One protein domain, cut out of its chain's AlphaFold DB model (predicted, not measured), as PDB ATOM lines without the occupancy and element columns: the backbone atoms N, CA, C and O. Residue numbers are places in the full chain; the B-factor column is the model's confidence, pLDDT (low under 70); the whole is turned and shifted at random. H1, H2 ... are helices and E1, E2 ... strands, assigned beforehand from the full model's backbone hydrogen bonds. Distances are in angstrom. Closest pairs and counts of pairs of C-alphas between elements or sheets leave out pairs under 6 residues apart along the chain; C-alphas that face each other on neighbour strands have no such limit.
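What this domain is: This is residues 12 to 81 of the 209 residues of an uncharacterized protein of Herpetosiphonaceae bacterium (UniProt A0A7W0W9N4). One twisted antiparallel sheet of four strands makes the core, with the short helix H2 packed over one face and running along the strands. H1 sits at one end of the sheet, where E2 ends, while H3 lies off the sheet toward the opposite end, reached by residues 68 to 75. The printed part has 70 residues with three named helices and four named strands, in the order E1 E2 H1 E3 E4 H2 H3, and the class is mixed, helices and strands. The sheet's order is E1 E2 E3 E4. The whole is compact and rounded, with a radius of gyration of the C-alphas of 11.2 A and spans of 31 by 24 by 19 A.

Where its parts are: The sheet begins with E1, residues 17 to 22, 14.3 A long, with C-alpha 17 at (11.494, -20.702, 16.981). E2, residues 29 to 34, is 16.6 A long. E3 is residues 46 to 50, 13.6 A, and E4 is residues 56 to 59, 10.0 A. H2, residues 62 to 67, measures 8.7 A and begins at C-alpha 62, (13.295, -16.957, 27.930). H1 is residues 35 to 38, 5.3 A. H3, residues 76 to 80, measures 6.2 A and ends at C-alpha 80, (-5.085, -36.639, 29.622).

How they stand to each other: E1 and E2 form an antiparallel hairpin at 165 degrees, with N 18 and O 32 2.8 A apart. E2 and E3 are antiparallel at 159 degrees, with N 33 and O 47 at 2.8 A. E3 and E4 form the other hairpin at 156 degrees, with N 59 and O 46 at 2.7 A. E1 and E4 are the edge strands. The sheet is only just strongly twisted, its C-alphas lying up to 4.4 A off the best plane. H2 is on the sheet at a height of 8.1 A, over E3, but only just over E3 alone: 4 of its 6 C-alphas fall on E3 and 2 on E2. It runs along the strands, at 16 degrees to E3 on the local plane; the closest C-alphas of the two, those of Trp 46 and Leu 62, are 6.0 A apart. H1 is on the opposite face, at a height of 6.3 A over a local plane fitted to only 6 C-alphas of the sheet, and lies over none of the strands. The closest C-alphas of H1 and E3, those of Ala 35 and Trp 46, are 5.7 A apart. H3 is not on the sheet, and it is apart from H1 and H2. In H2 and H3 every O i to N i+4 pair is within hydrogen-bond range; H1 is too short for one.

The domain as a whole: The C-alphas farthest apart, those of Gln 37 and Gln 80, are 31.1 A apart. The printed part has no cut, and no link is long. The mean pLDDT of the printed part is 92.6, with residue 71 under 70.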
ATOM      1  N   HIS A  12      14.751 -25.239  13.029       89.25
ATOM      2  CA  HIS A  12      13.986 -26.109  12.121       89.25
ATOM      3  C   HIS A  12      13.205 -25.361  11.024       89.25
ATOM      4  O   HIS A  12      12.166 -25.831  10.569       89.25
ATOM      5  N   GLY A  13      13.694 -24.188  10.599       92.62
ATOM      6  CA  GLY A  13      13.049 -23.393   9.548       92.62
ATOM      7  C   GLY A  13      11.755 -22.707   9.992       92.62
ATOM      8  O   GLY A  13      11.007 -22.219   9.150       92.62
ATOM      9  N   ARG A  14      11.476 -22.660  11.300       93.75
ATOM     10  CA  ARG A  14      10.293 -22.001  11.858       93.75
ATOM     11  C   ARG A  14      10.667 -20.624  12.388       93.75
ATOM     12  O   ARG A  14      11.493 -20.516  13.294       93.75
ATOM     13  N   ALA A  15      10.072 -19.580  11.817       95.62
ATOM     14  CA  ALA A  15      10.334 -18.200  12.214       95.62
ATOM     15  C   ALA A  15      10.021 -17.981  13.703       95.62
ATOM     16  O   ALA A  15       9.011 -18.457  14.218       95.62
ATOM     17  N   GLY A  16      10.929 -17.314  14.412       95.38
ATOM     18  CA  GLY A  16      10.815 -17.065  15.844       95.38
ATOM     19  C   GLY A  16      11.051 -18.288  16.733       95.38
ATOM     20  O   GLY A  16      11.082 -18.119  17.949       95.38
ATOM     21  N   CYS A  17      11.245 -19.498  16.186       97.06
ATOM     22  CA  CYS A  17      11.494 -20.702  16.981       97.06
ATOM     23  C   CYS A  17      12.916 -20.690  17.541       97.06
ATOM     24  O   CYS A  17      13.893 -20.643  16.790       97.06
ATOM     25  N   VAL A  18      13.015 -20.747  18.865       96.44
ATOM     26  CA  VAL A  18      14.270 -20.690  19.625       96.44
ATOM     27  C   VAL A  18      14.796 -22.090  19.905       96.44
ATOM     28  O   VAL A  18      16.001 -22.339  19.877       96.44
ATOM     29  N   ARG A  19      13.886 -22.998  20.265       95.62
ATOM     30  CA  ARG A  19      14.202 -24.347  20.722       95.62
ATOM     31  C   ARG A  19      12.975 -25.231  20.603       95.62
ATOM     32  O   ARG A  19      11.880 -24.805  20.951       95.62
ATOM     33  N   GLN A  20      13.191 -26.480  20.214       94.69
ATOM     34  CA  GLN A  20      12.180 -27.529  20.211       94.69
ATOM     35  C   GLN A  20      12.696 -28.731  21.003       94.69
ATOM     36  O   GLN A  20      13.871 -29.091  20.909       94.69
ATOM     37  N   VAL A  21      11.833 -29.336  21.813       93.62
ATOM     38  CA  VAL A  21      12.119 -30.570  22.552       93.62
ATOM     39  C   VAL A  21      10.925 -31.501  22.412       93.62
ATOM     40  O   VAL A  21       9.781 -31.062  22.370       93.62
ATOM     41  N   VAL A  22      11.192 -32.799  22.350       91.00
ATOM     42  CA  VAL A  22      10.149 -33.824  22.382       91.00
ATOM     43  C   VAL A  22       9.900 -34.223  23.837       91.00
ATOM     44  O   VAL A  22      10.834 -34.616  24.543       91.00
ATOM     45  N   SER A  23       8.652 -34.109  24.295       84.75
ATOM     46  CA  SER A  23       8.231 -34.590  25.613       84.75
ATOM     47  C   SER A  23       8.477 -36.095  25.704       84.75
ATOM     48  O   SER A  23       8.068 -36.850  24.825       84.75
ATOM     49  N   ARG A  24       9.148 -36.551  26.767       80.38
ATOM     50  CA  ARG A  24       9.432 -37.982  26.963       80.38
ATOM     51  C   ARG A  24       8.191 -38.759  27.374       80.38
ATOM     52  O   ARG A  24       8.086 -39.921  27.012       80.38
ATOM     53  N   ALA A  25       7.287 -38.124  28.121       81.88
ATOM     54  CA  ALA A  25       6.050 -38.763  28.554       81.88
ATOM     55  C   ALA A  25       5.091 -38.979  27.383       81.88
ATOM     56  O   ALA A  25       4.530 -40.048  27.245       81.88
ATOM     57  N   THR A  26       4.934 -37.980  26.511       83.81
ATOM     58  CA  THR A  26       3.867 -38.004  25.492       83.81
ATOM     59  C   THR A  26       4.368 -38.188  24.063       83.81
ATOM     60  O   THR A  26       3.566 -38.341  23.147       83.81
ATOM     61  N   GLY A  27       5.683 -38.107  23.836       86.88
ATOM     62  CA  GLY A  27       6.271 -38.084  22.494       86.88
ATOM     63  C   GLY A  27       5.947 -36.820  21.688       86.88
ATOM     64  O   GLY A  27       6.343 -36.726  20.530       86.88
ATOM     65  N   GLN A  28       5.243 -35.841  22.271       89.44
ATOM     66  CA  GLN A  28       4.786 -34.656  21.548       89.44
ATOM     67  C   GLN A  28       5.863 -33.559  21.515       89.44
ATOM     68  O   GLN A  28       6.526 -33.321  22.534       89.44
ATOM     69  N   PRO A  29       6.051 -32.861  20.380       93.12
ATOM     70  CA  PRO A  29       6.963 -31.734  20.305       93.12
ATOM     71  C   PRO A  29       6.408 -30.510  21.047       93.12
ATOM     72  O   PRO A  29       5.263 -30.099  20.853       93.12
ATOM     73  N   VAL A  30       7.259 -29.899  21.867       95.00
ATOM     74  CA  VAL A  30       7.018 -28.623  22.546       95.00
ATOM     75  C   VAL A  30       8.131 -27.659  22.150       95.00
ATOM     76  O   VAL A  30       9.318 -27.985  22.266       95.00
ATOM     77  N   SER A  31       7.754 -26.473  21.684       96.00
ATOM     78  CA  SER A  31       8.698 -25.471  21.181       96.00
ATOM     79  C   SER A  31       8.578 -24.154  21.942       96.00
ATOM     80  O   SER A  31       7.500 -23.808  22.421       96.00
ATOM     81  N   ILE A  32       9.677 -23.401  22.030       97.56
ATOM     82  CA  ILE A  32       9.688 -21.995  22.459       97.56
ATOM     83  C   ILE A  32       9.783 -21.111  21.226       97.56
ATOM     84  O   ILE A  32      10.696 -21.279  20.413       97.56
ATOM     85  N   TYR A  33       8.919 -20.109  21.168       98.06
ATOM     86  CA  TYR A  33       8.937 -19.041  20.186       98.06
ATOM     87  C   TYR A  33       9.163 -17.681  20.844       98.06
ATOM     88  O   TYR A  33       8.738 -17.441  21.977       98.06
ATOM     89  N   HIS A  34       9.792 -16.771  20.106       97.56
ATOM     90  CA  HIS A  34       9.652 -15.338  20.331       97.56
ATOM     91  C   HIS A  34       8.384 -14.851  19.614       97.56
ATOM     92  O   HIS A  34       8.302 -14.946  18.388       97.56
ATOM     93  N   ALA A  35       7.408 -14.330  20.361       97.50
ATOM     94  CA  ALA A  35       6.046 -14.063  19.894       97.50
ATOM     95  C   ALA A  35       6.009 -13.191  18.630       97.50
ATOM     96  O   ALA A  35       5.452 -13.591  17.612       97.50
ATOM     97  N   GLU A  36       6.696 -12.047  18.663       96.88
ATOM     98  CA  GLU A  36       6.721 -11.081  17.558       96.88
ATOM     99  C   GLU A  36       7.324 -11.663  16.269       96.88
ATOM    100  O   GLU A  36       6.775 -11.479  15.188       96.88
ATOM    101  N   GLN A  37       8.411 -12.437  16.375       96.31
ATOM    102  CA  GLN A  37       9.084 -13.024  15.209       96.31
ATOM    103  C   GLN A  37       8.295 -14.183  14.602       96.31
ATOM    104  O   GLN A  37       8.418 -14.460  13.411       96.31
ATOM    105  N   ALA A  38       7.509 -14.871  15.429       96.44
ATOM    106  CA  ALA A  38       6.631 -15.948  15.006       96.44
ATOM    107  C   ALA A  38       5.252 -15.443  14.537       96.44
ATOM    108  O   ALA A  38       4.441 -16.249  14.088       96.44
ATOM    109  N   GLY A  39       4.959 -14.140  14.654       96.75
ATOM    110  CA  GLY A  39       3.635 -13.583  14.358       96.75
ATOM    111  C   GLY A  39       2.541 -14.047  15.329       96.75
ATOM    112  O   GLY A  39       1.366 -14.075  14.968       96.75
ATOM    113  N   ILE A  40       2.913 -14.442  16.550       96.88
ATOM    114  CA  ILE A  40       1.988 -14.934  17.575       96.88
ATOM    115  C   ILE A  40       1.493 -13.750  18.408       96.88
ATOM    116  O   ILE A  40       2.287 -13.027  19.011       96.88
ATOM    117  N   SER A  41       0.173 -13.584  18.490       97.25
ATOM    118  CA  SER A  41      -0.443 -12.625  19.410       97.25
ATOM    119  C   SER A  41      -0.440 -13.202  20.829       97.25
ATOM    120  O   SER A  41      -1.172 -14.145  21.126       97.25
ATOM    121  N   ALA A  42       0.426 -12.671  21.695       96.75
ATOM    122  CA  ALA A  42       0.604 -13.120  23.074       96.75
ATOM    123  C   ALA A  42       0.841 -11.934  24.019       96.75
ATOM    124  O   ALA A  42       1.295 -10.872  23.598       96.75
ATOM    125  N   SER A  43       0.551 -12.130  25.309       97.06
ATOM    126  CA  SER A  43       0.765 -11.122  26.360       97.06
ATOM    127  C   SER A  43       2.240 -10.844  26.647       97.06
ATOM    128  O   SER A  43       2.587  -9.754  27.093       97.06
ATOM    129  N   ASP A  44       3.102 -11.830  26.406       97.69
ATOM    130  CA  ASP A  44       4.519 -11.792  26.743       97.69
ATOM    131  C   ASP A  44       5.380 -12.192  25.535       97.69
ATOM    132  O   ASP A  44       4.919 -12.933  24.663       97.69
ATOM    133  N   PRO A  45       6.652 -11.753  25.481       97.44
ATOM    134  CA  PRO A  45       7.506 -11.962  24.313       97.44
ATOM    135  C   PRO A  45       7.905 -13.419  24.065       97.44
ATOM    136  O   PRO A  45       8.300 -13.741  22.947       97.44
ATOM    137  N   TRP A  46       7.834 -14.305  25.062       97.75
ATOM    138  CA  TRP A  46       8.213 -15.712  24.904       97.75
ATOM    139  C   TRP A  46       6.998 -16.606  25.048       97.75
ATOM    140  O   TRP A  46       6.273 -16.506  26.030       97.75
ATOM    141  N   VAL A  47       6.800 -17.520  24.105       97.81
ATOM    142  CA  VAL A  47       5.640 -18.412  24.090       97.81
ATOM    143  C   VAL A  47       6.122 -19.844  23.957       97.81
ATOM    144  O   VAL A  47       6.866 -20.177  23.042       97.81
ATOM    145  N   THR A  48       5.702 -20.703  24.873       96.81
ATOM    146  CA  THR A  48       5.819 -22.157  24.714       96.81
ATOM    147  C   THR A  48       4.561 -22.685  24.042       96.81
ATOM    148  O   THR A  48       3.464 -22.324  24.470       96.81
ATOM    149  N   VAL A  49       4.714 -23.528  23.022       96.12
ATOM    150  CA  VAL A  49       3.612 -24.081  22.224       96.12
ATOM    151  C   VAL A  49       3.720 -25.603  22.181       96.12
ATOM    152  O   VAL A  49       4.788 -26.144  21.879       96.12
ATOM    153  N   CYS A  50       2.614 -26.300  22.451       95.25
ATOM    154  CA  CYS A  50       2.471 -27.709  22.086       95.25
ATOM    155  C   CYS A  50       2.133 -27.785  20.607       95.25
ATOM    156  O   CYS A  50       1.040 -27.404  20.201       95.25
ATOM    157  N   GLU A  51       3.051 -28.311  19.809       94.38
ATOM    158  CA  GLU A  51       2.902 -28.349  18.351       94.38
ATOM    159  C   GLU A  51       1.742 -29.234  17.892       94.38
ATOM    160  O   GLU A  51       1.190 -29.028  16.818       94.38
ATOM    161  N   THR A  52       1.364 -30.210  18.716       93.88
ATOM    162  CA  THR A  52       0.299 -31.165  18.402       93.88
ATOM    163  C   THR A  52      -1.081 -30.631  18.758       93.88
ATOM    164  O   THR A  52      -2.020 -30.804  17.989       93.88
ATOM    165  N   HIS A  53      -1.218 -29.980  19.916       94.19
ATOM    166  CA  HIS A  53      -2.520 -29.535  20.430       94.19
ATOM    167  C   HIS A  53      -2.770 -28.034  20.243       94.19
ATOM    168  O   HIS A  53      -3.866 -27.557  20.518       94.19
ATOM    169  N   GLY A  54      -1.759 -27.266  19.830       94.88
ATOM    170  CA  GLY A  54      -1.856 -25.817  19.635       94.88
ATOM    171  C   GLY A  54      -1.984 -25.004  20.927       94.88
ATOM    172  O   GLY A  54      -2.105 -23.785  20.870       94.88
ATOM    173  N   THR A  55      -1.950 -25.640  22.103       95.62
ATOM    174  CA  THR A  55      -1.991 -24.927  23.384       95.62
ATOM    175  C   THR A  55      -0.743 -24.056  23.536       95.62
ATOM    176  O   THR A  55       0.363 -24.493  23.211       95.62
ATOM    177  N   MET A  56      -0.917 -22.835  24.045       96.56
ATOM    178  CA  MET A  56       0.156 -21.854  24.217       96.56
ATOM    179  C   MET A  56       0.221 -21.359  25.662       96.56
ATOM    180  O   MET A  56      -0.811 -21.196  26.309       96.56
ATOM    181  N   ALA A  57       1.426 -21.072  26.149       96.31
ATOM    182  CA  ALA A  57       1.639 -20.364  27.409       96.31
ATOM    183  C   ALA A  57       2.693 -19.269  27.226       96.31
ATOM    184  O   ALA A  57       3.768 -19.528  26.677       96.31
ATOM    185  N   SER A  58       2.368 -18.062  27.683       97.56
ATOM    186  CA  SER A  58       3.189 -16.858  27.537       97.56
ATOM    187  C   SER A  58       4.073 -16.649  28.771       97.56
ATOM    188  O   SER A  58       3.648 -16.885  29.900       97.56
ATOM    189  N   HIS A  59       5.312 -16.203  28.562       97.25
ATOM    190  CA  HIS A  59       6.331 -16.029  29.595       97.25
ATOM    191  C   HIS A  59       7.084 -14.716  29.412       97.25
ATOM    192  O   HIS A  59       7.633 -14.430  28.346       97.25
ATOM    193  N   ARG A  60       7.247 -13.966  30.504       97.31
ATOM    194  CA  ARG A  60       8.001 -12.700  30.514       97.31
ATOM    195  C   ARG A  60       9.472 -12.813  30.095       97.31
ATOM    196  O   ARG A  60      10.090 -11.817  29.734       97.31
ATOM    197  N   SER A  61      10.086 -13.995  30.213       96.81
ATOM    198  CA  SER A  61      11.507 -14.196  29.905       96.81
ATOM    199  C   SER A  61      11.811 -15.592  29.366       96.81
ATOM    200  O   SER A  61      11.187 -16.572  29.771       96.81
ATOM    201  N   LEU A  62      12.839 -15.690  28.513       96.12
ATOM    202  CA  LEU A  62      13.295 -16.957  27.930       96.12
ATOM    203  C   LEU A  62      13.638 -17.991  29.007       96.12
ATOM    204  O   LEU A  62      13.226 -19.140  28.920       96.12
ATOM    205  N   ARG A  63      14.323 -17.567  30.076       96.06
ATOM    206  CA  ARG A  63      14.674 -18.452  31.197       96.06
ATOM    207  C   ARG A  63      13.440 -19.036  31.894       96.06
ATOM    208  O   ARG A  63      13.514 -20.141  32.423       96.06
ATOM    209  N   LEU A  64      12.331 -18.293  31.951       95.88
ATOM    210  CA  LEU A  64      11.073 -18.800  32.503       95.88
ATOM    211  C   LEU A  64      10.426 -19.797  31.532       95.88
ATOM    212  O   LEU A  64      10.061 -20.887  31.961       95.88
ATOM    213  N   ALA A  65      10.397 -19.474  30.237       96.12
ATOM    214  CA  ALA A  65       9.910 -20.378  29.195       96.12
ATOM    215  C   ALA A  65      10.674 -21.717  29.181       96.12
ATOM    216  O   ALA A  65      10.064 -22.780  29.122       96.12
ATOM    217  N   GLU A  66      12.003 -21.692  29.326       95.38
ATOM    218  CA  GLU A  66      12.838 -22.898  29.408       95.38
ATOM    219  C   GLU A  66      12.540 -23.756  30.643       95.38
ATOM    220  O   GLU A  66      12.566 -24.981  30.556       95.38
ATOM    221  N   LYS A  67      12.232 -23.138  31.791       93.75
ATOM    222  CA  LYS A  67      11.793 -23.871  32.992       93.75
ATOM    223  C   LYS A  67      10.426 -24.525  32.799       93.75
ATOM    224  O   LYS A  67      10.179 -25.583  33.367       93.75
ATOM    225  N   HIS A  68       9.564 -23.907  31.995       89.81
ATOM    226  CA  HIS A  68       8.251 -24.421  31.605       89.81
ATOM    227  C   HIS A  68       8.293 -25.366  30.404       89.81
ATOM    228  O   HIS A  68       7.253 -25.652  29.817       89.81
ATOM    229  N   LEU A  69       9.473 -25.879  30.058       89.12
ATOM    230  CA  LEU A  69       9.663 -26.913  29.053       89.12
ATOM    231  C   LEU A  69       9.875 -28.265  29.757       89.12
ATOM    232  O   LEU A  69      11.008 -28.733  29.887       89.12
ATOM    233  N   PRO A  70       8.810 -28.881  30.306       72.81
ATOM    234  CA  PRO A  70       8.895 -30.153  30.981       72.81
ATOM    235  C   PRO A  70       9.158 -31.266  29.971       72.81
ATOM    236  O   PRO A  70       8.777 -31.224  28.803       72.81
ATOM    237  N   THR A  71       9.730 -32.342  30.487       66.12
ATOM    238  CA  THR A  71       9.803 -33.649  29.833       66.12
ATOM    239  C   THR A  71       8.485 -34.440  29.917       66.12
ATOM    240  O   THR A  71       8.442 -35.562  29.415       66.12
ATOM    241  N   GLY A  72       7.440 -33.882  30.546       76.25
ATOM    242  CA  GLY A  72       6.139 -34.509  30.828       76.25
ATOM    243  C   GLY A  72       4.961 -33.937  30.023       76.25
ATOM    244  O   GLY A  72       5.170 -33.187  29.068       76.25
ATOM    245  N   GLY A  73       3.727 -34.297  30.398       80.00
ATOM    246  CA  GLY A  73       2.498 -33.773  29.790       80.00
ATOM    247  C   GLY A  73       2.392 -32.257  29.968       80.00
ATOM    248  O   GLY A  73       2.137 -31.775  31.065       80.00
ATOM    249  N   TRP A  74       2.671 -31.506  28.902       88.12
ATOM    250  CA  TRP A  74       2.851 -30.053  28.986       88.12
ATOM    251  C   TRP A  74       1.534 -29.264  28.949       88.12
ATOM    252  O   TRP A  74       1.394 -28.280  29.666       88.12
ATOM    253  N   CYS A  75       0.569 -29.701  28.140       91.69
ATOM    254  CA  CYS A  75      -0.785 -29.140  28.100       91.69
ATOM    255  C   CYS A  75      -1.801 -30.130  28.673       91.69
ATOM    256  O   CYS A  75      -1.500 -31.315  28.798       91.69
ATOM    257  N   GLU A  76      -3.012 -29.660  28.971       91.56
ATOM    258  CA  GLU A  76      -4.092 -30.490  29.517       91.56
ATOM    259  C   GLU A  76      -4.389 -31.715  28.638       91.56
ATOM    260  O   GLU A  76      -4.438 -32.834  29.143       91.56
ATOM    261  N   ALA A  77      -4.443 -31.538  27.314       90.81
ATOM    262  CA  ALA A  77      -4.607 -32.648  26.374       90.81
ATOM    263  C   ALA A  77      -3.455 -33.666  26.462       90.81
ATOM    264  O   ALA A  77      -3.681 -34.871  26.455       90.81
ATOM    265  N   CYS A  78      -2.210 -33.201  26.619       88.62
ATOM    266  CA  CYS A  78      -1.056 -34.073  26.850       88.62
ATOM    267  C   CYS A  78      -1.086 -34.768  28.220       88.62
ATOM    268  O   CYS A  78      -0.484 -35.826  28.351       88.62
ATOM    269  N   MET A  79      -1.704 -34.173  29.244       89.25
ATOM    270  CA  MET A  79      -1.844 -34.795  30.568       89.25
ATOM    271  C   MET A  79      -2.941 -35.862  30.583       89.25
ATOM    272  O   MET A  79      -2.841 -36.820  31.341       89.25
ATOM    273  N   GLN A  80      -3.981 -35.686  29.766       89.31
ATOM    274  CA  GLN A  80      -5.085 -36.639  29.622       89.31
ATOM    275  C   GLN A  80      -4.791 -37.745  28.605       89.31
ATOM    276  O   GLN A  80      -5.459 -38.779  28.615       89.31
ATOM    277  N   ALA A  81      -3.820 -37.531  27.713       83.12
ATOM    278  CA  ALA A  81      -3.412 -38.544  26.758       83.12
ATOM    279  C   ALA A  81      -2.925 -39.794  27.510       83.12
ATOM    280  O   ALA A  81      -2.136 -39.664  28.450       83.12
TER     281      ALA A  81